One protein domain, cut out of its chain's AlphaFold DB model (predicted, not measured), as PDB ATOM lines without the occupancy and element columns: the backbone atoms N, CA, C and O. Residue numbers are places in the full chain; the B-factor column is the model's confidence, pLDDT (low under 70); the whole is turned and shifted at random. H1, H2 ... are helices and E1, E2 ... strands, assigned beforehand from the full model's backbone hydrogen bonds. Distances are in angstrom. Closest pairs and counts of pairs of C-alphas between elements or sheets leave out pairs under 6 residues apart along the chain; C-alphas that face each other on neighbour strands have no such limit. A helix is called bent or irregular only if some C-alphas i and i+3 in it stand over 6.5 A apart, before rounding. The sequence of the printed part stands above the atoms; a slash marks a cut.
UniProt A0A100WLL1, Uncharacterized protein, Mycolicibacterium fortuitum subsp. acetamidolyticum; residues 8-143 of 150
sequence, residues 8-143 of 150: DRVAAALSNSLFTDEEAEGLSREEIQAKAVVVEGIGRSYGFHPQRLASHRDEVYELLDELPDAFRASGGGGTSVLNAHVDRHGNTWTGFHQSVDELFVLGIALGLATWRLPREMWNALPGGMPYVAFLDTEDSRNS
ATOM      1  N   ASP A   8      36.414 -15.239  -2.549       97.38
ATOM      2  CA  ASP A   8      37.529 -14.636  -3.292       97.38
ATOM      3  C   ASP A   8      37.793 -15.341  -4.627       97.38
ATOM      4  O   ASP A   8      38.062 -14.680  -5.629       97.38
ATOM      5  N   ARG A   9      37.681 -16.677  -4.673       97.44
ATOM      6  CA  ARG A   9      37.839 -17.432  -5.927       97.44
ATOM      7  C   ARG A   9      36.706 -17.147  -6.903       97.44
ATOM      8  O   ARG A   9      36.968 -16.943  -8.084       97.44
ATOM      9  N   VAL A  10      35.468 -17.074  -6.411       98.12
ATOM     10  CA  VAL A  10      34.316 -16.696  -7.244       98.12
ATOM     11  C   VAL A  10      34.495 -15.279  -7.792       98.12
ATOM     12  O   VAL A  10      34.347 -15.069  -8.993       98.12
ATOM     13  N   ALA A  11      34.880 -14.322  -6.945       97.88
ATOM     14  CA  ALA A  11      35.108 -12.938  -7.356       97.88
ATOM     15  C   ALA A  11      36.252 -12.815  -8.378       97.88
ATOM     16  O   ALA A  11      36.131 -12.068  -9.351       97.88
ATOM     17  N   ALA A  12      37.338 -13.572  -8.199       98.00
ATOM     18  CA  ALA A  12      38.447 -13.611  -9.148       98.00
ATOM     19  C   ALA A  12      38.013 -14.189 -10.505       98.00
ATOM     20  O   ALA A  12      38.259 -13.562 -11.534       98.00
ATOM     21  N   ALA A  13      37.323 -15.335 -10.516       98.06
ATOM     22  CA  ALA A  13      36.797 -15.938 -11.740       98.06
ATOM     23  C   ALA A  13      35.810 -15.002 -12.456       98.06
ATOM     24  O   ALA A  13      35.879 -14.846 -13.676       98.06
ATOM     25  N   LEU A  14      34.938 -14.322 -11.700       98.25
ATOM     26  CA  LEU A  14      34.014 -13.321 -12.227       98.25
ATOM     27  C   LEU A  14      34.777 -12.182 -12.902       98.25
ATOM     28  O   LEU A  14      34.580 -11.948 -14.090       98.25
ATOM     29  N   SER A  15      35.661 -11.504 -12.164       98.00
ATOM     30  CA  SER A  15      36.413 -10.348 -12.660       98.00
ATOM     31  C   SER A  15      37.250 -10.699 -13.885       98.00
ATOM     32  O   SER A  15      37.280  -9.936 -14.845       98.00
ATOM     33  N   ASN A  16      37.899 -11.864 -13.877       98.19
ATOM     34  CA  ASN A  16      38.737 -12.301 -14.988       98.19
ATOM     35  C   ASN A  16      37.922 -12.685 -16.228       98.19
ATOM     36  O   ASN A  16      38.482 -12.680 -17.322       98.19
ATOM     37  N   SER A  17      36.625 -12.970 -16.072       98.44
ATOM     38  CA  SER A  17      35.694 -13.304 -17.158       98.44
ATOM     39  C   SER A  17      35.020 -12.082 -17.801       98.44
ATOM     40  O   SER A  17      34.295 -12.232 -18.788       98.44
ATOM     41  N   LEU A  18      35.217 -10.877 -17.261       97.69
ATOM     42  CA  LEU A  18      34.691  -9.628 -17.824       97.69
ATOM     43  C   LEU A  18      35.631  -9.057 -18.898       97.69
ATOM     44  O   LEU A  18      36.775  -9.485 -19.032       97.69
ATOM     45  N   PHE A  19      35.129  -8.091 -19.671       97.31
ATOM     46  CA  PHE A  19      35.960  -7.278 -20.565       97.31
ATOM     47  C   PHE A  19      36.927  -6.430 -19.735       97.31
ATOM     48  O   PHE A  19      36.524  -5.884 -18.705       97.31
ATOM     49  N   THR A  20      38.174  -6.290 -20.184       96.69
ATOM     50  CA  THR A  20      39.078  -5.278 -19.616       96.69
ATOM     51  C   THR A  20      38.773  -3.893 -20.169       96.69
ATOM     52  O   THR A  20      38.082  -3.751 -21.180       96.69
ATOM     53  N   ASP A  21      39.324  -2.864 -19.527       95.06
ATOM     54  CA  ASP A  21      39.194  -1.486 -19.998       95.06
ATOM     55  C   ASP A  21      39.773  -1.326 -21.411       95.06
ATOM     56  O   ASP A  21      39.166  -0.663 -22.246       95.06
ATOM     57  N   GLU A  22      40.890  -1.995 -21.722       96.62
ATOM     58  CA  GLU A  22      41.498  -1.981 -23.058       96.62
ATOM     59  C   GLU A  22      40.633  -2.701 -24.102       96.62
ATOM     60  O   GLU A  22      40.539  -2.265 -25.246       96.62
ATOM     61  N   GLU A  23      39.981  -3.806 -23.729       95.50
ATOM     62  CA  GLU A  23      39.071  -4.544 -24.617       95.50
ATOM     63  C   GLU A  23      37.763  -3.778 -24.874       95.50
ATOM     64  O   GLU A  23      37.120  -3.973 -25.909       95.50
ATOM     65  N   ALA A  24      37.367  -2.919 -23.933       94.94
ATOM     66  CA  ALA A  24      36.198  -2.055 -24.020       94.94
ATOM     67  C   ALA A  24      36.505  -0.675 -24.631       94.94
ATOM     68  O   ALA A  24      35.573   0.067 -24.956       94.94
ATOM     69  N   GLU A  25      37.780  -0.309 -24.791       96.38
ATOM     70  CA  GLU A  25      38.180   1.024 -25.232       96.38
ATOM     71  C   GLU A  25      37.610   1.346 -26.622       96.38
ATOM     72  O   GLU A  25      37.764   0.602 -27.590       96.38
ATOM     73  N   GLY A  26      36.917   2.483 -26.720       94.88
ATOM     74  CA  GLY A  26      36.307   2.944 -27.968       94.88
ATOM     75  C   GLY A  26      35.040   2.193 -28.389       94.88
ATOM     76  O   GLY A  26      34.460   2.559 -29.411       94.88
ATOM     77  N   LEU A  27      34.579   1.201 -27.619       95.19
ATOM     78  CA  LEU A  27      33.303   0.528 -27.852       95.19
ATOM     79  C   LEU A  27      32.169   1.210 -27.079       95.19
ATOM     80  O   LEU A  27      32.301   1.588 -25.915       95.19
ATOM     81  N   SER A  28      31.013   1.324 -27.724       96.12
ATOM     82  CA  SER A  28      29.758   1.657 -27.055       96.12
ATOM     83  C   SER A  28      29.267   0.502 -26.178       96.12
ATOM     84  O   SER A  28      29.662  -0.660 -26.328       96.12
ATOM     85  N   ARG A  29      28.336   0.805 -25.269       90.94
ATOM     86  CA  ARG A  29      27.698  -0.210 -24.424       90.94
ATOM     87  C   ARG A  29      26.970  -1.262 -25.263       90.94
ATOM     88  O   ARG A  29      27.019  -2.443 -24.934       90.94
ATOM     89  N   GLU A  30      26.318  -0.838 -26.339       94.69
ATOM     90  CA  GLU A  30      25.580  -1.696 -27.262       94.69
ATOM     91  C   GLU A  30      26.523  -2.659 -28.001       94.69
ATOM     92  O   GLU A  30      26.203  -3.837 -28.156       94.69
ATOM     93  N   GLU A  31      27.712  -2.194 -28.397       96.31
ATOM     94  CA  GLU A  31      28.735  -3.033 -29.033       96.31
ATOM     95  C   GLU A  31      29.330  -4.061 -28.070       96.31
ATOM     96  O   GLU A  31      29.508  -5.219 -28.455       96.31
ATOM     97  N   ILE A  32      29.604  -3.670 -26.821       94.88
ATOM     98  CA  ILE A  32      30.050  -4.606 -25.778       94.88
ATOM     99  C   ILE A  32      28.965  -5.658 -25.541       94.88
ATOM    100  O   ILE A  32      29.248  -6.855 -25.560       94.88
ATOM    101  N   GLN A  33      27.708  -5.235 -25.387       93.81
ATOM    102  CA  GLN A  33      26.590  -6.145 -25.154       93.81
ATOM    103  C   GLN A  33      26.388  -7.130 -26.314       93.81
ATOM    104  O   GLN A  33      26.138  -8.305 -26.065       93.81
ATOM    105  N   ALA A  34      26.545  -6.687 -27.565       96.00
ATOM    106  CA  ALA A  34      26.442  -7.550 -28.745       96.00
ATOM    107  C   ALA A  34      27.562  -8.608 -28.834       96.00
ATOM    108  O   ALA A  34      27.394  -9.628 -29.499       96.00
ATOM    109  N   LYS A  35      28.705  -8.366 -28.181       96.69
ATOM    110  CA  LYS A  35      29.850  -9.292 -28.117       96.69
ATOM    111  C   LYS A  35      29.841 -10.167 -26.861       96.69
ATOM    112  O   LYS A  35      30.570 -11.155 -26.818       96.69
ATOM    113  N   ALA A  36      29.078  -9.791 -25.840       97.69
ATOM    114  CA  ALA A  36      29.091 -10.435 -24.538       97.69
ATOM    115  C   ALA A  36      28.226 -11.703 -24.493       97.69
ATOM    116  O   ALA A  36      27.176 -11.791 -25.130       97.69
ATOM    117  N   VAL A  37      28.611 -12.653 -23.638       98.25
ATOM    118  CA  VAL A  37      27.674 -13.662 -23.130       98.25
ATOM    119  C   VAL A  37      26.858 -13.002 -22.023       98.25
ATOM    120  O   VAL A  37      27.381 -12.728 -20.941       98.25
ATOM    121  N   VAL A  38      25.594 -12.696 -22.312       96.88
ATOM    122  CA  VAL A  38      24.704 -12.013 -21.366       96.88
ATOM    123  C   VAL A  38      23.915 -13.030 -20.554       96.88
ATOM    124  O   VAL A  38      23.235 -13.885 -21.119       96.88
ATOM    125  N   VAL A  39      23.971 -12.910 -19.227       96.81
ATOM    126  CA  VAL A  39      23.208 -13.745 -18.292       96.81
ATOM    127  C   VAL A  39      22.451 -12.879 -17.302       96.81
ATOM    128  O   VAL A  39      22.967 -11.893 -16.776       96.81
ATOM    129  N   GLU A  40      21.209 -13.261 -17.038       95.56
ATOM    130  CA  GLU A  40      20.384 -12.660 -16.003       95.56
ATOM    131  C   GLU A  40      20.625 -13.366 -14.660       95.56
ATOM    132  O   GLU A  40      20.305 -14.545 -14.490       95.56
ATOM    133  N   GLY A  41      21.224 -12.635 -13.720       95.50
ATOM    134  CA  GLY A  41      21.346 -13.044 -12.327       95.50
ATOM    135  C   GLY A  41      20.128 -12.647 -11.500       95.50
ATOM    136  O   GLY A  41      19.128 -12.120 -12.004       95.50
ATOM    137  N   ILE A  42      20.231 -12.856 -10.192       94.12
ATOM    138  CA  ILE A  42      19.145 -12.595  -9.248       94.12
ATOM    139  C   ILE A  42      18.881 -11.096  -9.136       94.12
ATOM    140  O   ILE A  42      17.747 -10.645  -9.291       94.12
ATOM    141  N   GLY A  43      19.923 -10.302  -8.883       90.00
ATOM    142  CA  GLY A  43      19.786  -8.855  -8.683       90.00
ATOM    143  C   GLY A  43      20.087  -8.012  -9.922       90.00
ATOM    144  O   GLY A  43      19.626  -6.877 -10.017       90.00
ATOM    145  N   ARG A  44      20.884  -8.540 -10.858       93.75
ATOM    146  CA  ARG A  44      21.424  -7.792 -12.003       93.75
ATOM    147  C   ARG A  44      21.747  -8.717 -13.176       93.75
ATOM    148  O   ARG A  44      21.868  -9.924 -12.996       93.75
ATOM    149  N   SER A  45      21.936  -8.143 -14.360       94.94
ATOM    150  CA  SER A  45      22.473  -8.861 -15.520       94.94
ATOM    151  C   SER A  45      23.990  -8.698 -15.606       94.94
ATOM    152  O   SER A  45      24.533  -7.660 -15.223       94.94
ATOM    153  N   TYR A  46      24.654  -9.709 -16.153       96.75
ATOM    154  CA  TYR A  46      26.096  -9.771 -16.356       96.75
ATOM    155  C   TYR A  46      26.392  -9.920 -17.848       96.75
ATOM    156  O   TYR A  46      25.649 -10.597 -18.556       96.75
ATOM    157  N   GLY A  47      27.462  -9.281 -18.320       97.06
ATOM    158  CA  GLY A  47      27.960  -9.413 -19.688       97.06
ATOM    159  C   GLY A  47      29.410  -9.870 -19.660       97.06
ATOM    160  O   GLY A  47      30.292  -9.086 -19.318       97.06
ATOM    161  N   PHE A  48      29.649 -11.134 -19.998       98.44
ATOM    162  CA  PHE A  48      30.978 -11.735 -19.948       98.44
ATOM    163  C   PHE A  48      31.691 -11.668 -21.294       98.44
ATOM    164  O   PHE A  48      31.066 -11.829 -22.346       98.44
ATOM    165  N   HIS A  49      33.010 -11.500 -21.258       98.44
ATOM    166  CA  HIS A  49      33.847 -11.644 -22.440       98.44
ATOM    167  C   HIS A  49      33.928 -13.142 -22.808       98.44
ATOM    168  O   HIS A  49      34.446 -13.927 -22.008       98.44
ATOM    169  N   PRO A  50      33.491 -13.579 -24.008       97.75
ATOM    170  CA  PRO A  50      33.307 -15.003 -24.312       97.75
ATOM    171  C   PRO A  50      34.563 -15.867 -24.122       97.75
ATOM    172  O   PRO A  50      34.501 -16.932 -23.514       97.75
ATOM    173  N   GLN A  51      35.718 -15.409 -24.615       97.38
ATOM    174  CA  GLN A  51      36.970 -16.174 -24.549       97.38
ATOM    175  C   GLN A  51      37.530 -16.261 -23.124       97.38
ATOM    176  O   GLN A  51      37.993 -17.324 -22.716       97.38
ATOM    177  N   ARG A  52      37.461 -15.165 -22.359       98.12
ATOM    178  CA  ARG A  52      37.891 -15.128 -20.960       98.12
ATOM    179  C   ARG A  52      37.019 -16.032 -20.103       98.12
ATOM    180  O   ARG A  52      37.550 -16.911 -19.434       98.12
ATOM    181  N   LEU A  53      35.697 -15.905 -20.227       98.50
ATOM    182  CA  LEU A  53      34.745 -16.791 -19.560       98.50
ATOM    183  C   LEU A  53      35.058 -18.265 -19.850       98.50
ATOM    184  O   LEU A  53      35.206 -19.057 -18.925       98.50
ATOM    185  N   ALA A  54      35.232 -18.624 -21.128       97.75
ATOM    186  CA  ALA A  54      35.549 -19.993 -21.526       97.75
ATOM    187  C   ALA A  54      36.863 -20.518 -20.914       97.75
ATOM    188  O   ALA A  54      36.944 -21.701 -20.592       97.75
ATOM    189  N   SER A  55      37.873 -19.664 -20.705       97.19
ATOM    190  CA  SER A  55      39.130 -20.076 -20.056       97.19
ATOM    191  C   SER A  55      38.994 -20.416 -18.566       97.19
ATOM    192  O   SER A  55      39.848 -21.124 -18.040       97.19
ATOM    193  N   HIS A  56      37.911 -19.988 -17.907       97.00
ATOM    194  CA  HIS A  56      37.610 -20.314 -16.506       97.00
ATOM    195  C   HIS A  56      36.623 -21.480 -16.350       97.00
ATOM    196  O   HIS A  56      36.182 -21.768 -15.240       97.00
ATOM    197  N   ARG A  57      36.265 -22.172 -17.438       96.62
ATOM    198  CA  ARG A  57      35.241 -23.228 -17.429       96.62
ATOM    199  C   ARG A  57      35.500 -24.325 -16.398       96.62
ATOM    200  O   ARG A  57      34.595 -24.653 -15.636       96.62
ATOM    201  N   ASP A  58      36.713 -24.871 -16.376       95.00
ATOM    202  CA  ASP A  58      37.071 -25.968 -15.469       95.00
ATOM    203  C   ASP A  58      37.100 -25.498 -14.012       95.00
ATOM    204  O   ASP A  58      36.560 -26.167 -13.137       95.00
ATOM    205  N   GLU A  59      37.633 -24.301 -13.758       96.12
ATOM    206  CA  GLU A  59      37.622 -23.694 -12.425       96.12
ATOM    207  C   GLU A  59      36.189 -23.477 -11.917       96.12
ATOM    208  O   GLU A  59      35.871 -23.840 -10.786       96.12
ATOM    209  N   VAL A  60      35.301 -22.921 -12.746       97.44
ATOM    210  CA  VAL A  60      33.894 -22.710 -12.377       97.44
ATOM    211  C   VAL A  60      33.179 -24.043 -12.171       97.44
ATOM    212  O   VAL A  60      32.385 -24.160 -11.238       97.44
ATOM    213  N   TYR A  61      33.470 -25.057 -12.993       96.50
ATOM    214  CA  TYR A  61      32.953 -26.406 -12.775       96.50
ATOM    215  C   TYR A  61      33.357 -26.914 -11.389       96.50
ATOM    216  O   TYR A  61      32.498 -27.371 -10.641       96.50
ATOM    217  N   GLU A  62      34.639 -26.829 -11.030       95.81
ATOM    218  CA  GLU A  62      35.132 -27.270  -9.722       95.81
ATOM    219  C   GLU A  62      34.453 -26.515  -8.576       95.81
ATOM    220  O   GLU A  62      34.011 -27.140  -7.619       95.81
ATOM    221  N   LEU A  63      34.291 -25.193  -8.692       97.19
ATOM    222  CA  LEU A  63      33.594 -24.382  -7.688       97.19
ATOM    223  C   LEU A  63      32.119 -24.790  -7.518       97.19
ATOM    224  O   LEU A  63      31.611 -24.789  -6.399       97.19
ATOM    225  N   LEU A  64      31.427 -25.149  -8.604       96.88
ATOM    226  CA  LEU A  64      30.056 -25.670  -8.548       96.88
ATOM    227  C   LEU A  64      29.999 -27.094  -7.979       96.88
ATOM    228  O   LEU A  64      29.041 -27.431  -7.285       96.88
ATOM    229  N   ASP A  65      31.010 -27.922  -8.247       95.56
ATOM    230  CA  ASP A  65      31.100 -29.314  -7.780       95.56
ATOM    231  C   ASP A  65      31.282 -29.422  -6.253       95.56
ATOM    232  O   ASP A  65      30.928 -30.446  -5.657       95.56
ATOM    233  N   GLU A  66      31.765 -28.344  -5.628       96.44
ATOM    234  CA  GLU A  66      31.858 -28.156  -4.177       96.44
ATOM    235  C   GLU A  66      30.519 -27.799  -3.512       96.44
ATOM    236  O   GLU A  66      30.427 -27.831  -2.286       96.44
ATOM    237  N   LEU A  67      29.463 -27.466  -4.262       96.31
ATOM    238  CA  LEU A  67      28.138 -27.241  -3.673       96.31
ATOM    239  C   LEU A  67      27.508 -28.561  -3.187       96.31
ATOM    240  O   LEU A  67      27.823 -29.634  -3.709       96.31
ATOM    241  N   PRO A  68      26.575 -28.512  -2.214       95.31
ATOM    242  CA  PRO A  68      25.855 -29.694  -1.746       95.31
ATOM    243  C   PRO A  68      25.226 -30.506  -2.886       95.31
ATOM    244  O   PRO A  68      24.672 -29.935  -3.825       95.31
ATOM    245  N   ASP A  69      25.204 -31.835  -2.758       94.62
ATOM    246  CA  ASP A  69      24.735 -32.743  -3.822       94.62
ATOM    247  C   ASP A  69      23.287 -32.470  -4.282       94.62
ATOM    248  O   ASP A  69      22.926 -32.786  -5.413       94.62
ATOM    249  N   ALA A  70      22.463 -31.817  -3.452       95.31
ATOM    250  CA  ALA A  70      21.118 -31.369  -3.822       95.31
ATOM    251  C   ALA A  70      21.098 -30.383  -5.010       95.31
ATOM    252  O   ALA A  70      20.089 -30.284  -5.709       95.31
ATOM    253  N   PHE A  71      22.195 -29.657  -5.253       96.12
ATOM    254  CA  PHE A  71      22.340 -28.789  -6.420       96.12
ATOM    255  C   PHE A  71      22.633 -29.566  -7.705       96.12
ATOM    256  O   PHE A  71      22.321 -29.060  -8.781       96.12
ATOM    257  N   ARG A  72      23.193 -30.781  -7.632       94.44
ATOM    258  CA  ARG A  72      23.493 -31.585  -8.824       94.44
ATOM    259  C   ARG A  72      22.208 -31.995  -9.527       94.44
ATOM    260  O   ARG A  72      21.256 -32.466  -8.895       94.44
ATOM    261  N   ALA A  73      22.200 -31.877 -10.848       92.75
ATOM    262  CA  ALA A  73      21.107 -32.347 -11.681       92.75
ATOM    263  C   ALA A  73      20.924 -33.865 -11.537       92.75
ATOM    264  O   ALA A  73      19.785 -34.321 -11.454       92.75
ATOM    265  N   SER A  74      22.022 -34.626 -11.439       88.69
ATOM    266  CA  SER A  74      21.989 -36.084 -11.267       88.69
ATOM    267  C   SER A  74      21.511 -36.555  -9.884       88.69
ATOM    268  O   SER A  74      20.904 -37.620  -9.776       88.69
ATOM    269  N   GLY A  75      21.777 -35.775  -8.830       74.69
ATOM    270  CA  GLY A  75      21.544 -36.173  -7.438       74.69
ATOM    271  C   GLY A  75      20.241 -35.640  -6.842       74.69
ATOM    272  O   GLY A  75      19.523 -36.383  -6.175       74.69
ATOM    273  N   GLY A  76      19.924 -34.362  -7.082       75.12
ATOM    274  CA  GLY A  76      18.785 -33.678  -6.452       75.12
ATOM    275  C   GLY A  76      17.882 -32.888  -7.399       75.12
ATOM    276  O   GLY A  76      16.836 -32.407  -6.971       75.12
ATOM    277  N   GLY A  77      18.252 -32.745  -8.675       87.88
ATOM    278  CA  GLY A  77      17.483 -31.975  -9.663       87.88
ATOM    279  C   GLY A  77      17.548 -30.449  -9.478       87.88
ATOM    280  O   GLY A  77      16.871 -29.718 -10.212       87.88
ATOM    281  N   GLY A  78      18.374 -29.978  -8.539       93.50
ATOM    282  CA  GLY A  78      18.518 -28.578  -8.152       93.50
ATOM    283  C   GLY A  78      17.762 -28.217  -6.870       93.50
ATOM    284  O   GLY A  78      16.758 -28.829  -6.509       93.50
ATOM    285  N   THR A  79      18.226 -27.174  -6.182       95.50
ATOM    286  CA  THR A  79      17.614 -26.676  -4.939       95.50
ATOM    287  C   THR A  79      17.649 -25.148  -4.875       95.50
ATOM    288  O   THR A  79      18.158 -24.488  -5.784       95.50
ATOM    289  N   SER A  80      17.059 -24.571  -3.826       95.25
ATOM    290  CA  SER A  80      17.031 -23.123  -3.614       95.25
ATOM    291  C   SER A  80      18.436 -22.560  -3.417       95.25
ATOM    292  O   SER A  80      19.212 -23.085  -2.617       95.25
ATOM    293  N   VAL A  81      18.727 -21.423  -4.054       94.94
ATOM    294  CA  VAL A  81      19.980 -20.673  -3.845       94.94
ATOM    295  C   VAL A  81      20.177 -20.209  -2.397       94.94
ATOM    296  O   VAL A  81      21.298 -19.924  -1.990       94.94
ATOM    297  N   LEU A  82      19.118 -20.184  -1.579       93.75
ATOM    298  CA  LEU A  82      19.225 -19.917  -0.141       93.75
ATOM    299  C   LEU A  82      20.141 -20.928   0.573       93.75
ATOM    300  O   LEU A  82      20.806 -20.574   1.545       93.75
ATOM    301  N   ASN A  83      20.237 -22.151   0.047       94.56
ATOM    302  CA  ASN A  83      21.067 -23.220   0.600       94.56
ATOM    303  C   ASN A  83      22.529 -23.170   0.118       94.56
ATOM    304  O   ASN A  83      23.329 -24.002   0.529       94.56
ATOM    305  N   ALA A  84      22.891 -22.219  -0.746       96.12
ATOM    306  CA  ALA A  84      24.187 -22.203  -1.422       96.12
ATOM    307  C   ALA A  84      25.302 -21.484  -0.644       96.12
ATOM    308  O   ALA A  84      26.362 -21.279  -1.207       96.12
ATOM    309  N   HIS A  85      25.098 -21.087   0.616       95.88
ATOM    310  CA  HIS A  85      26.132 -20.429   1.442       95.88
ATOM    311  C   HIS A  85      27.094 -21.424   2.106       95.88
ATOM    312  O   HIS A  85      28.134 -21.031   2.637       95.88
ATOM    313  N   VAL A  86      26.719 -22.704   2.096       95.38
ATOM    314  CA  VAL A  86      27.452 -23.811   2.705       95.38
ATOM    315  C   VAL A  86      27.891 -24.762   1.595       95.38
ATOM    316  O   VAL A  86      27.103 -25.058   0.698       95.38
ATOM    317  N   ASP A  87      29.146 -25.200   1.634       95.94
ATOM    318  CA  ASP A  87      29.695 -26.185   0.703       95.94
ATOM    319  C   ASP A  87      29.226 -27.615   1.051       95.94
ATOM    320  O   ASP A  87      28.575 -27.872   2.069       95.94
ATOM    321  N   ARG A  88      29.566 -28.589   0.208       94.81
ATOM    322  CA  ARG A  88      29.233 -30.008   0.403       94.81
ATOM    323  C   ARG A  88      29.884 -30.637   1.636       94.81
ATOM    324  O   ARG A  88      29.496 -31.734   2.035       94.81
ATOM    325  N   HIS A  89      30.875 -29.972   2.219       95.12
ATOM    326  CA  HIS A  89      31.586 -30.398   3.417       95.12
ATOM    327  C   HIS A  89      31.009 -29.769   4.693       95.12
ATOM    328  O   HIS A  89      31.452 -30.106   5.791       95.12
ATOM    329  N   GLY A  90      29.996 -28.904   4.570       94.50
ATOM    330  CA  GLY A  90      29.361 -28.228   5.695       94.50
ATOM    331  C   GLY A  90      30.049 -26.927   6.114       94.50
ATOM    332  O   GLY A  90      29.693 -26.382   7.160       94.50
ATOM    333  N   ASN A  91      31.005 -26.407   5.338       95.56
ATOM    334  CA  ASN A  91      31.661 -25.134   5.637       95.56
ATOM    335  C   ASN A  91      30.907 -23.966   5.002       95.56
ATOM    336  O   ASN A  91      30.517 -24.016   3.837       95.56
ATOM    337  N   THR A  92      30.773 -22.864   5.736       96.62
ATOM    338  CA  THR A  92      30.298 -21.600   5.165       96.62
ATOM    339  C   THR A  92      31.410 -20.965   4.333       96.62
ATOM    340  O   THR A  92      32.417 -20.529   4.888       96.62
ATOM    341  N   TRP A  93      31.227 -20.877   3.016       96.81
ATOM    342  CA  TRP A  93      32.229 -20.306   2.102       96.81
ATOM    343  C   TRP A  93      32.001 -18.822   1.793       96.81
ATOM    344  O   TRP A  93      32.905 -18.133   1.311       96.81
ATOM    345  N   THR A  94      30.797 -18.315   2.076       96.56
ATOM    346  CA  THR A  94      30.449 -16.897   1.960       96.56
ATOM    347  C   THR A  94      29.321 -16.514   2.916       96.56
ATOM    348  O   THR A  94      28.432 -17.311   3.211       96.56
ATOM    349  N   GLY A  95      29.340 -15.262   3.379       93.69
ATOM    350  CA  GLY A  95      28.228 -14.625   4.091       93.69
ATOM    351  C   GLY A  95      27.363 -13.727   3.200       93.69
ATOM    352  O   GLY A  95      26.477 -13.046   3.709       93.69
ATOM    353  N   PHE A  96      27.632 -13.681   1.889       93.94
ATOM    354  CA  PHE A  96      27.026 -12.721   0.971       93.94
ATOM    355  C   PHE A  96      26.258 -13.416  -0.154       93.94
ATOM    356  O   PHE A  96      26.828 -14.163  -0.947       93.94
ATOM    357  N   HIS A  97      24.977 -13.066  -0.301       92.25
ATOM    358  CA  HIS A  97      24.142 -13.514  -1.423       92.25
ATOM    359  C   HIS A  97      24.714 -13.119  -2.790       92.25
ATOM    360  O   HIS A  97      24.479 -13.812  -3.773       92.25
ATOM    361  N   GLN A  98      25.480 -12.026  -2.856       95.50
ATOM    362  CA  GLN A  98      26.133 -11.602  -4.091       95.50
ATOM    363  C   GLN A  98      27.133 -12.651  -4.596       95.50
ATOM    364  O   GLN A  98      27.101 -12.967  -5.777       95.50
ATOM    365  N   SER A  99      27.961 -13.239  -3.725       97.44
ATOM    366  CA  SER A  99      28.918 -14.274  -4.147       97.44
ATOM    367  C   SER A  99      28.206 -15.529  -4.655       97.44
ATOM    368  O   SER A  99      28.672 -16.181  -5.583       97.44
ATOM    369  N   VAL A 100      27.055 -15.861  -4.064       97.44
ATOM    370  CA  VAL A 100      26.201 -16.961  -4.528       97.44
ATOM    371  C   VAL A 100      25.648 -16.675  -5.929       97.44
ATOM    372  O   VAL A 100      25.721 -17.540  -6.798       97.44
ATOM    373  N   ASP A 101      25.121 -15.468  -6.158       97.38
ATOM    374  CA  ASP A 101      24.628 -15.039  -7.475       97.38
ATOM    375  C   ASP A 101      25.749 -15.107  -8.523       97.38
ATOM    376  O   ASP A 101      25.577 -15.730  -9.566       97.38
ATOM    377  N   GLU A 102      26.927 -14.563  -8.201       98.31
ATOM    378  CA  GLU A 102      28.121 -14.554  -9.056       98.31
ATOM    379  C   GLU A 102      28.563 -15.963  -9.481       98.31
ATOM    380  O   GLU A 102      28.823 -16.192 -10.665       98.31
ATOM    381  N   LEU A 103      28.581 -16.928  -8.552       98.50
ATOM    382  CA  LEU A 103      28.891 -18.326  -8.863       98.50
ATOM    383  C   LEU A 103      27.890 -18.913  -9.868       98.50
ATOM    384  O   LEU A 103      28.284 -19.559 -10.842       98.50
ATOM    385  N   PHE A 104      26.593 -18.682  -9.656       98.25
ATOM    386  CA  PHE A 104      25.572 -19.246 -10.533       98.25
ATOM    387  C   PHE A 104      25.523 -18.570 -11.897       98.25
ATOM    388  O   PHE A 104      25.368 -19.278 -12.887       98.25
ATOM    389  N   VAL A 105      25.710 -17.251 -12.004       98.50
ATOM    390  CA  VAL A 105      25.748 -16.598 -13.324       98.50
ATOM    391  C   VAL A 105      26.971 -17.011 -14.137       98.50
ATOM    392  O   VAL A 105      26.829 -17.188 -15.343       98.50
ATOM    393  N   LEU A 106      28.129 -17.248 -13.504       98.62
ATOM    394  CA  LEU A 106      29.292 -17.851 -14.168       98.62
ATOM    395  C   LEU A 106      28.946 -19.242 -14.705       98.62
ATOM    396  O   LEU A 106      29.139 -19.526 -15.887       98.62
ATOM    397  N   GLY A 107      28.370 -20.091 -13.848       98.19
ATOM    398  CA  GLY A 107      27.931 -21.429 -14.226       98.19
ATOM    399  C   GLY A 107      26.922 -21.421 -15.373       98.19
ATOM    400  O   GLY A 107      27.067 -22.169 -16.335       98.19
ATOM    401  N   ILE A 108      25.914 -20.553 -15.311       98.12
ATOM    402  CA  ILE A 108      24.872 -20.436 -16.337       98.12
ATOM    403  C   ILE A 108      25.454 -19.911 -17.651       98.12
ATOM    404  O   ILE A 108      25.142 -20.460 -18.706       98.12
ATOM    405  N   ALA A 109      26.339 -18.911 -17.603       98.00
ATOM    406  CA  ALA A 109      26.993 -18.365 -18.793       98.00
ATOM    407  C   ALA A 109      27.828 -19.421 -19.532       98.00
ATOM    408  O   ALA A 109      27.930 -19.394 -20.757       98.00
ATOM    409  N   LEU A 110      28.388 -20.375 -18.788       97.44
ATOM    410  CA  LEU A 110      29.155 -21.504 -19.310       97.44
ATOM    411  C   LEU A 110      28.300 -22.722 -19.694       97.44
ATOM    412  O   LEU A 110      28.841 -23.716 -20.177       97.44
ATOM    413  N   GLY A 111      26.984 -22.682 -19.465       96.38
ATOM    414  CA  GLY A 111      26.107 -23.841 -19.653       96.38
ATOM    415  C   GLY A 111      26.364 -24.975 -18.651       96.38
ATOM    416  O   GLY A 111      26.019 -26.123 -18.919       96.38
ATOM    417  N   LEU A 112      26.977 -24.664 -17.507       97.31
ATOM    418  CA  LEU A 112      27.232 -25.576 -16.391       97.31
ATOM    419  C   LEU A 112      26.113 -25.558 -15.356       97.31
ATOM    420  O   LEU A 112      25.984 -26.494 -14.582       97.31
ATOM    421  N   ALA A 113      25.290 -24.515 -15.319       97.31
ATOM    422  CA  ALA A 113      24.161 -24.420 -14.406       97.31
ATOM    423  C   ALA A 113      22.925 -23.860 -15.114       97.31
ATOM    424  O   ALA A 113      23.009 -23.305 -16.209       97.31
ATOM    425  N   THR A 114      21.752 -24.017 -14.502       96.50
ATOM    426  CA  THR A 114      20.501 -23.481 -15.049       96.50
ATOM    427  C   THR A 114      19.496 -23.134 -13.957       96.50
ATOM    428  O   THR A 114      19.311 -23.899 -13.001       96.50
ATOM    429  N   TRP A 115      18.816 -21.994 -14.108       96.31
ATOM    430  CA  TRP A 115      17.632 -21.671 -13.313       96.31
ATOM    431  C   TRP A 115      16.515 -22.666 -13.633       96.31
ATOM    432  O   TRP A 115      16.220 -22.946 -14.792       96.31
ATOM    433  N   ARG A 116      15.871 -23.214 -12.603       94.94
ATOM    434  CA  ARG A 116      14.847 -24.259 -12.780       94.94
ATOM    435  C   ARG A 116      13.479 -23.719 -13.163       94.94
ATOM    436  O   ARG A 116      12.652 -24.480 -13.655       94.94
ATOM    437  N   LEU A 117      13.238 -22.436 -12.918       91.81
ATOM    438  CA  LEU A 117      11.972 -21.769 -13.194       91.81
ATOM    439  C   LEU A 117      12.223 -20.376 -13.786       91.81
ATOM    440  O   LEU A 117      13.222 -19.747 -13.418       91.81
ATOM    441  N   PRO A 118      11.315 -19.874 -14.642       91.69
ATOM    442  CA  PRO A 118      11.325 -18.490 -15.111       91.69
ATOM    443  C   PRO A 118      11.299 -17.478 -13.963       91.69
ATOM    444  O   PRO A 118      10.729 -17.748 -12.899       91.69
ATOM    445  N   ARG A 119      11.883 -16.298 -14.193       91.25
ATOM    446  CA  ARG A 119      12.046 -15.236 -13.191       91.25
ATOM    447  C   ARG A 119      10.722 -14.789 -12.577       91.25
ATOM    448  O   ARG A 119      10.638 -14.549 -11.374       91.25
ATOM    449  N   GLU A 120       9.666 -14.738 -13.380       92.44
ATOM    450  CA  GLU A 120       8.325 -14.314 -12.973       92.44
ATOM    451  C   GLU A 120       7.721 -15.240 -11.910       92.44
ATOM    452  O   GLU A 120       6.861 -14.826 -11.134       92.44
ATOM    453  N   MET A 121       8.190 -16.490 -11.844       92.62
ATOM    454  CA  MET A 121       7.712 -17.489 -10.891       92.62
ATOM    455  C   MET A 121       8.456 -17.454  -9.553       92.62
ATOM    456  O   MET A 121       7.986 -18.058  -8.588       92.62
ATOM    457  N   TRP A 122       9.595 -16.758  -9.451       93.88
ATOM    458  CA  TRP A 122      10.432 -16.810  -8.246       93.88
ATOM    459  C   TRP A 122       9.740 -16.227  -7.014       93.88
ATOM    460  O   TRP A 122       9.929 -16.739  -5.917       93.88
ATOM    461  N   ASN A 123       8.856 -15.240  -7.188       91.88
ATOM    462  CA  ASN A 123       8.086 -14.641  -6.091       91.88
ATOM    463  C   ASN A 123       7.161 -15.636  -5.363       91.88
ATOM    464  O   ASN A 123       6.759 -15.374  -4.233       91.88
ATOM    465  N   ALA A 124       6.813 -16.764  -5.994       92.44
ATOM    466  CA  ALA A 124       6.028 -17.832  -5.372       92.44
ATOM    467  C   ALA A 124       6.894 -18.847  -4.597       92.44
ATOM    468  O   ALA A 124       6.357 -19.709  -3.901       92.44
ATOM    469  N   LEU A 125       8.221 -18.770  -4.726       91.00
ATOM    470  CA  LEU A 125       9.167 -19.653  -4.051       91.00
ATOM    471  C   LEU A 125       9.514 -19.123  -2.652       91.00
ATOM    472  O   LEU A 125       9.386 -17.923  -2.386       91.00
ATOM    473  N   PRO A 126       9.989 -19.989  -1.740       87.06
ATOM    474  CA  PRO A 126      10.445 -19.562  -0.422       87.06
ATOM    475  C   PRO A 126      11.470 -18.424  -0.508       87.06
ATOM    476  O   PRO A 126      12.484 -18.531  -1.197       87.06
ATOM    477  N   GLY A 127      11.184 -17.319   0.183       87.12
ATOM    478  CA  GLY A 127      12.034 -16.126   0.191       87.12
ATOM    479  C   GLY A 127      12.084 -15.350  -1.130       87.12
ATOM    480  O   GLY A 127      12.892 -14.435  -1.238       87.12
ATOM    481  N   GLY A 128      11.264 -15.697  -2.129       90.19
ATOM    482  CA  GLY A 128      11.317 -15.078  -3.457       90.19
ATOM    483  C   GLY A 128      12.556 -15.465  -4.273       90.19
ATOM    484  O   GLY A 128      12.887 -14.781  -5.240       90.19
ATOM    485  N   MET A 129      13.273 -16.520  -3.866       92.88
ATOM    486  CA  MET A 129      14.587 -16.868  -4.410       92.88
ATOM    487  C   MET A 129      14.522 -18.055  -5.380       92.88
ATOM    488  O   MET A 129      13.787 -19.016  -5.128       92.88
ATOM    489  N   PRO A 130      15.322 -18.043  -6.463       95.31
ATOM    490  CA  PRO A 130      15.309 -19.103  -7.460       95.31
ATOM    491  C   PRO A 130      15.798 -20.448  -6.946       95.31
ATOM    492  O   PRO A 130      16.505 -20.571  -5.942       95.31
ATOM    493  N   TYR A 131      15.452 -21.470  -7.723       95.75
ATOM    494  CA  TYR A 131      16.064 -22.788  -7.652       95.75
ATOM    495  C   TYR A 131      17.003 -22.945  -8.843       95.75
ATOM    496  O   TYR A 131      16.692 -22.496  -9.950       95.75
ATOM    497  N   VAL A 132      18.133 -23.606  -8.626       96.81
ATOM    498  CA  VAL A 132      19.190 -23.788  -9.626       96.81
ATOM    499  C   VAL A 132      19.689 -25.224  -9.604       96.81
ATOM    500  O   VAL A 132      19.724 -25.850  -8.544       96.81
ATOM    501  N   ALA A 133      20.055 -25.746 -10.773       96.81
ATOM    502  CA  ALA A 133      20.759 -27.017 -10.887       96.81
ATOM    503  C   ALA A 133      22.127 -26.827 -11.535       96.81
ATOM    504  O   ALA A 133      22.244 -26.132 -12.543       96.81
ATOM    505  N   PHE A 134      23.121 -27.505 -10.971       95.25
ATOM    506  CA  PHE A 134      24.419 -27.763 -11.570       95.25
ATOM    507  C   PHE A 134      24.304 -28.967 -12.509       95.25
ATOM    508  O   PHE A 134      23.890 -30.050 -12.100       95.25
ATOM    509  N   LEU A 135      24.623 -28.765 -13.782       94.50
ATOM    510  CA  LEU A 135      24.585 -29.777 -14.827       94.50
ATOM    511  C   LEU A 135      25.895 -30.564 -14.760       94.50
ATOM    512  O   LEU A 135      26.899 -30.133 -15.312       94.50
ATOM    513  N   ASP A 136      25.897 -31.696 -14.066       84.56
ATOM    514  CA  ASP A 136      27.094 -32.479 -13.734       84.56
ATOM    515  C   ASP A 136      27.329 -33.683 -14.667       84.56
ATOM    516  O   ASP A 136      27.935 -34.683 -14.284       84.56
ATOM    517  N   THR A 137      26.834 -33.609 -15.904       78.62
ATOM    518  CA  THR A 137      26.988 -34.672 -16.906       78.62
ATOM    519  C   THR A 137      28.294 -34.531 -17.698       78.62
ATOM    520  O   THR A 137      28.844 -33.444 -17.837       78.62
ATOM    521  N   GLU A 138      28.814 -35.616 -18.278       65.56
ATOM    522  CA  GLU A 138      30.029 -35.526 -19.113       65.56
ATOM    523  C   GLU A 138      29.851 -34.572 -20.310       65.56
ATOM    524  O   GLU A 138      30.763 -33.820 -20.654       65.56
ATOM    525  N   ASP A 139      28.645 -34.515 -20.883       65.94
ATOM    526  CA  ASP A 139      28.308 -33.596 -21.976       65.94
ATOM    527  C   ASP A 139      28.407 -32.121 -21.563       65.94
ATOM    528  O   ASP A 139      28.805 -31.273 -22.367       65.94
ATOM    529  N   SER A 140      28.088 -31.792 -20.307       63.78
ATOM    530  CA  SER A 140      28.213 -30.425 -19.803       63.78
ATOM    531  C   SER A 140      29.662 -30.045 -19.514       63.78
ATOM    532  O   SER A 140      29.938 -28.858 -19.430       63.78
ATOM    533  N   ARG A 141      30.616 -30.981 -19.415       61.38
ATOM    534  CA  ARG A 141      32.058 -30.668 -19.306       61.38
ATOM    535  C   ARG A 141      32.712 -30.323 -20.648       61.38
ATOM    536  O   ARG A 141      33.690 -29.583 -20.670       61.38
ATOM    537  N   ASN A 142      32.134 -30.781 -21.759       61.34
ATOM    538  CA  ASN A 142      32.746 -30.656 -23.087       61.34
ATOM    539  C   ASN A 142      31.966 -29.742 -24.050       61.34
ATOM    540  O   ASN A 142      32.378 -29.543 -25.197       61.34
ATOM    541  N   SER A 143      30.836 -29.177 -23.619       56.91
ATOM    542  CA  SER A 143      29.992 -28.338 -24.465       56.91
ATOM    543  C   SER A 143      30.514 -26.895 -24.565       56.91
ATOM    544  O   SER A 143      30.340 -26.065 -23.675       56.91
TER     545      SER A 143
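This is residues 8 to 143 of the 150 residues of an uncharacterized protein of Mycolicibacterium fortuitum subsp. acetamidolyticum (UniProt A0A100WLL1). A hairpin, E1 E2, and a second two-stranded sheet, E3 E4, pack on the longest helix, H6, which makes the core; the helices H1 and H5 pack on H6 as well. Residues 25 to 31, of which 29 to 31 belong to H3, stick out at one end, while the long stretch from 66 to 96 has no named element and is tied to E4 by a short pairing. The printed part has 136 residues, with eight named helices and four named strands in the order H1 H2 H3 E1 E2 H4 H5 H6 E3 H7 E4 H8. The sheet orders are E1 - E2 and E3 - E4, both antiparallel, and the class is mixed, helices and strands. The whole is compact, with a radius of gyration of the C-alphas of 14.9 A and spans of 45 by 31 by 29 A.

Begin at E1, residues 37 to 40, 10.2 A from first to last C-alpha, and go on to E2, residues 45 to 48, 10.0 A. The other sheet is E3, residues 113 to 115, with E4, residues 131 to 134, 10.5 A long. Find C-alpha 97 at (24.142, -13.514, -1.423); from there H6 runs 18.3 A to C-alpha 109 at (26.993, -18.365, -18.793). H1, residues 8 to 16, begins at (37.529, -14.636, -3.292) and is 12.0 A long; H5, residues 57 to 65, is 12.1 A long. The shorter helices are H2, residues 21 to 24, H3, residues 29 to 35, H4, residues 50 to 55, H7, residues 119 to 124, and H8, residues 138 to 142. H7 is irregular, but only just: C-alphas 120 and 123 are 6.9 A apart.

Look first at the hairpin of E1 and E2, antiparallel at 161 degrees, where N 37 and O 48 are 2.9 A apart and N 46 and O 39 are 2.8 A apart, within hydrogen-bond range. Its closest C-alphas to H6 are those of Val 39 in E1 and Ala 109, 6.0 A apart. On E3 and E4, antiparallel at 163 degrees, you find N 114 and O 133 within hydrogen-bond range at 2.9 A; the closest C-alphas of H6 and E3 are Gly 107 and Ala 113, 4.8 A apart. H1 touches H6 at a steep tilt of 47 degrees, the same way, closest at the C-alphas of Val 10 and Leu 103, 5.9 A. With its residues 103 to 107 alone H6 touches H5, at a steep tilt of 51 degrees, opposite ways, the closest C-alphas being Val 60 and Gly 107, 6.4 A. H1 touches H5 at a shallow tilt of 29 degrees, opposite ways, at the C-alphas of Ala 13 and Val 60, 7.4 A. H4 and H6 are close but not clearly touching, with the C-alphas of Leu 53 and Leu 106 7.7 A apart, and so are H5 and H8, with those of Tyr 61 and Arg 141 7.8 A apart. H2 and H7 are apart, as are H6 and H7. H1, H3, H4, H5 and H6 have every O i to N i+4 pair within hydrogen-bond range; H7 has 0 of 2 such pairs but 2 of 3 O i to N i+3 pairs, H8 has 0 of 1 but 2 of 2, and H2 is too short for an O i to N i+4 pair.

The two C-alphas farthest apart are those of Gly 26 and Gly 75, 46.6 A. The printed part, residues 8 to 143, has no cut. The link from H5 to H6 is long, with 31 residues; within it residues 79 to 80 pair antiparallel with residues 131 to 132 of E4. The mean pLDDT of the printed part is 93.6, and it is under 70 at residues 138 to 143, of which 138 to 142 belong to H8.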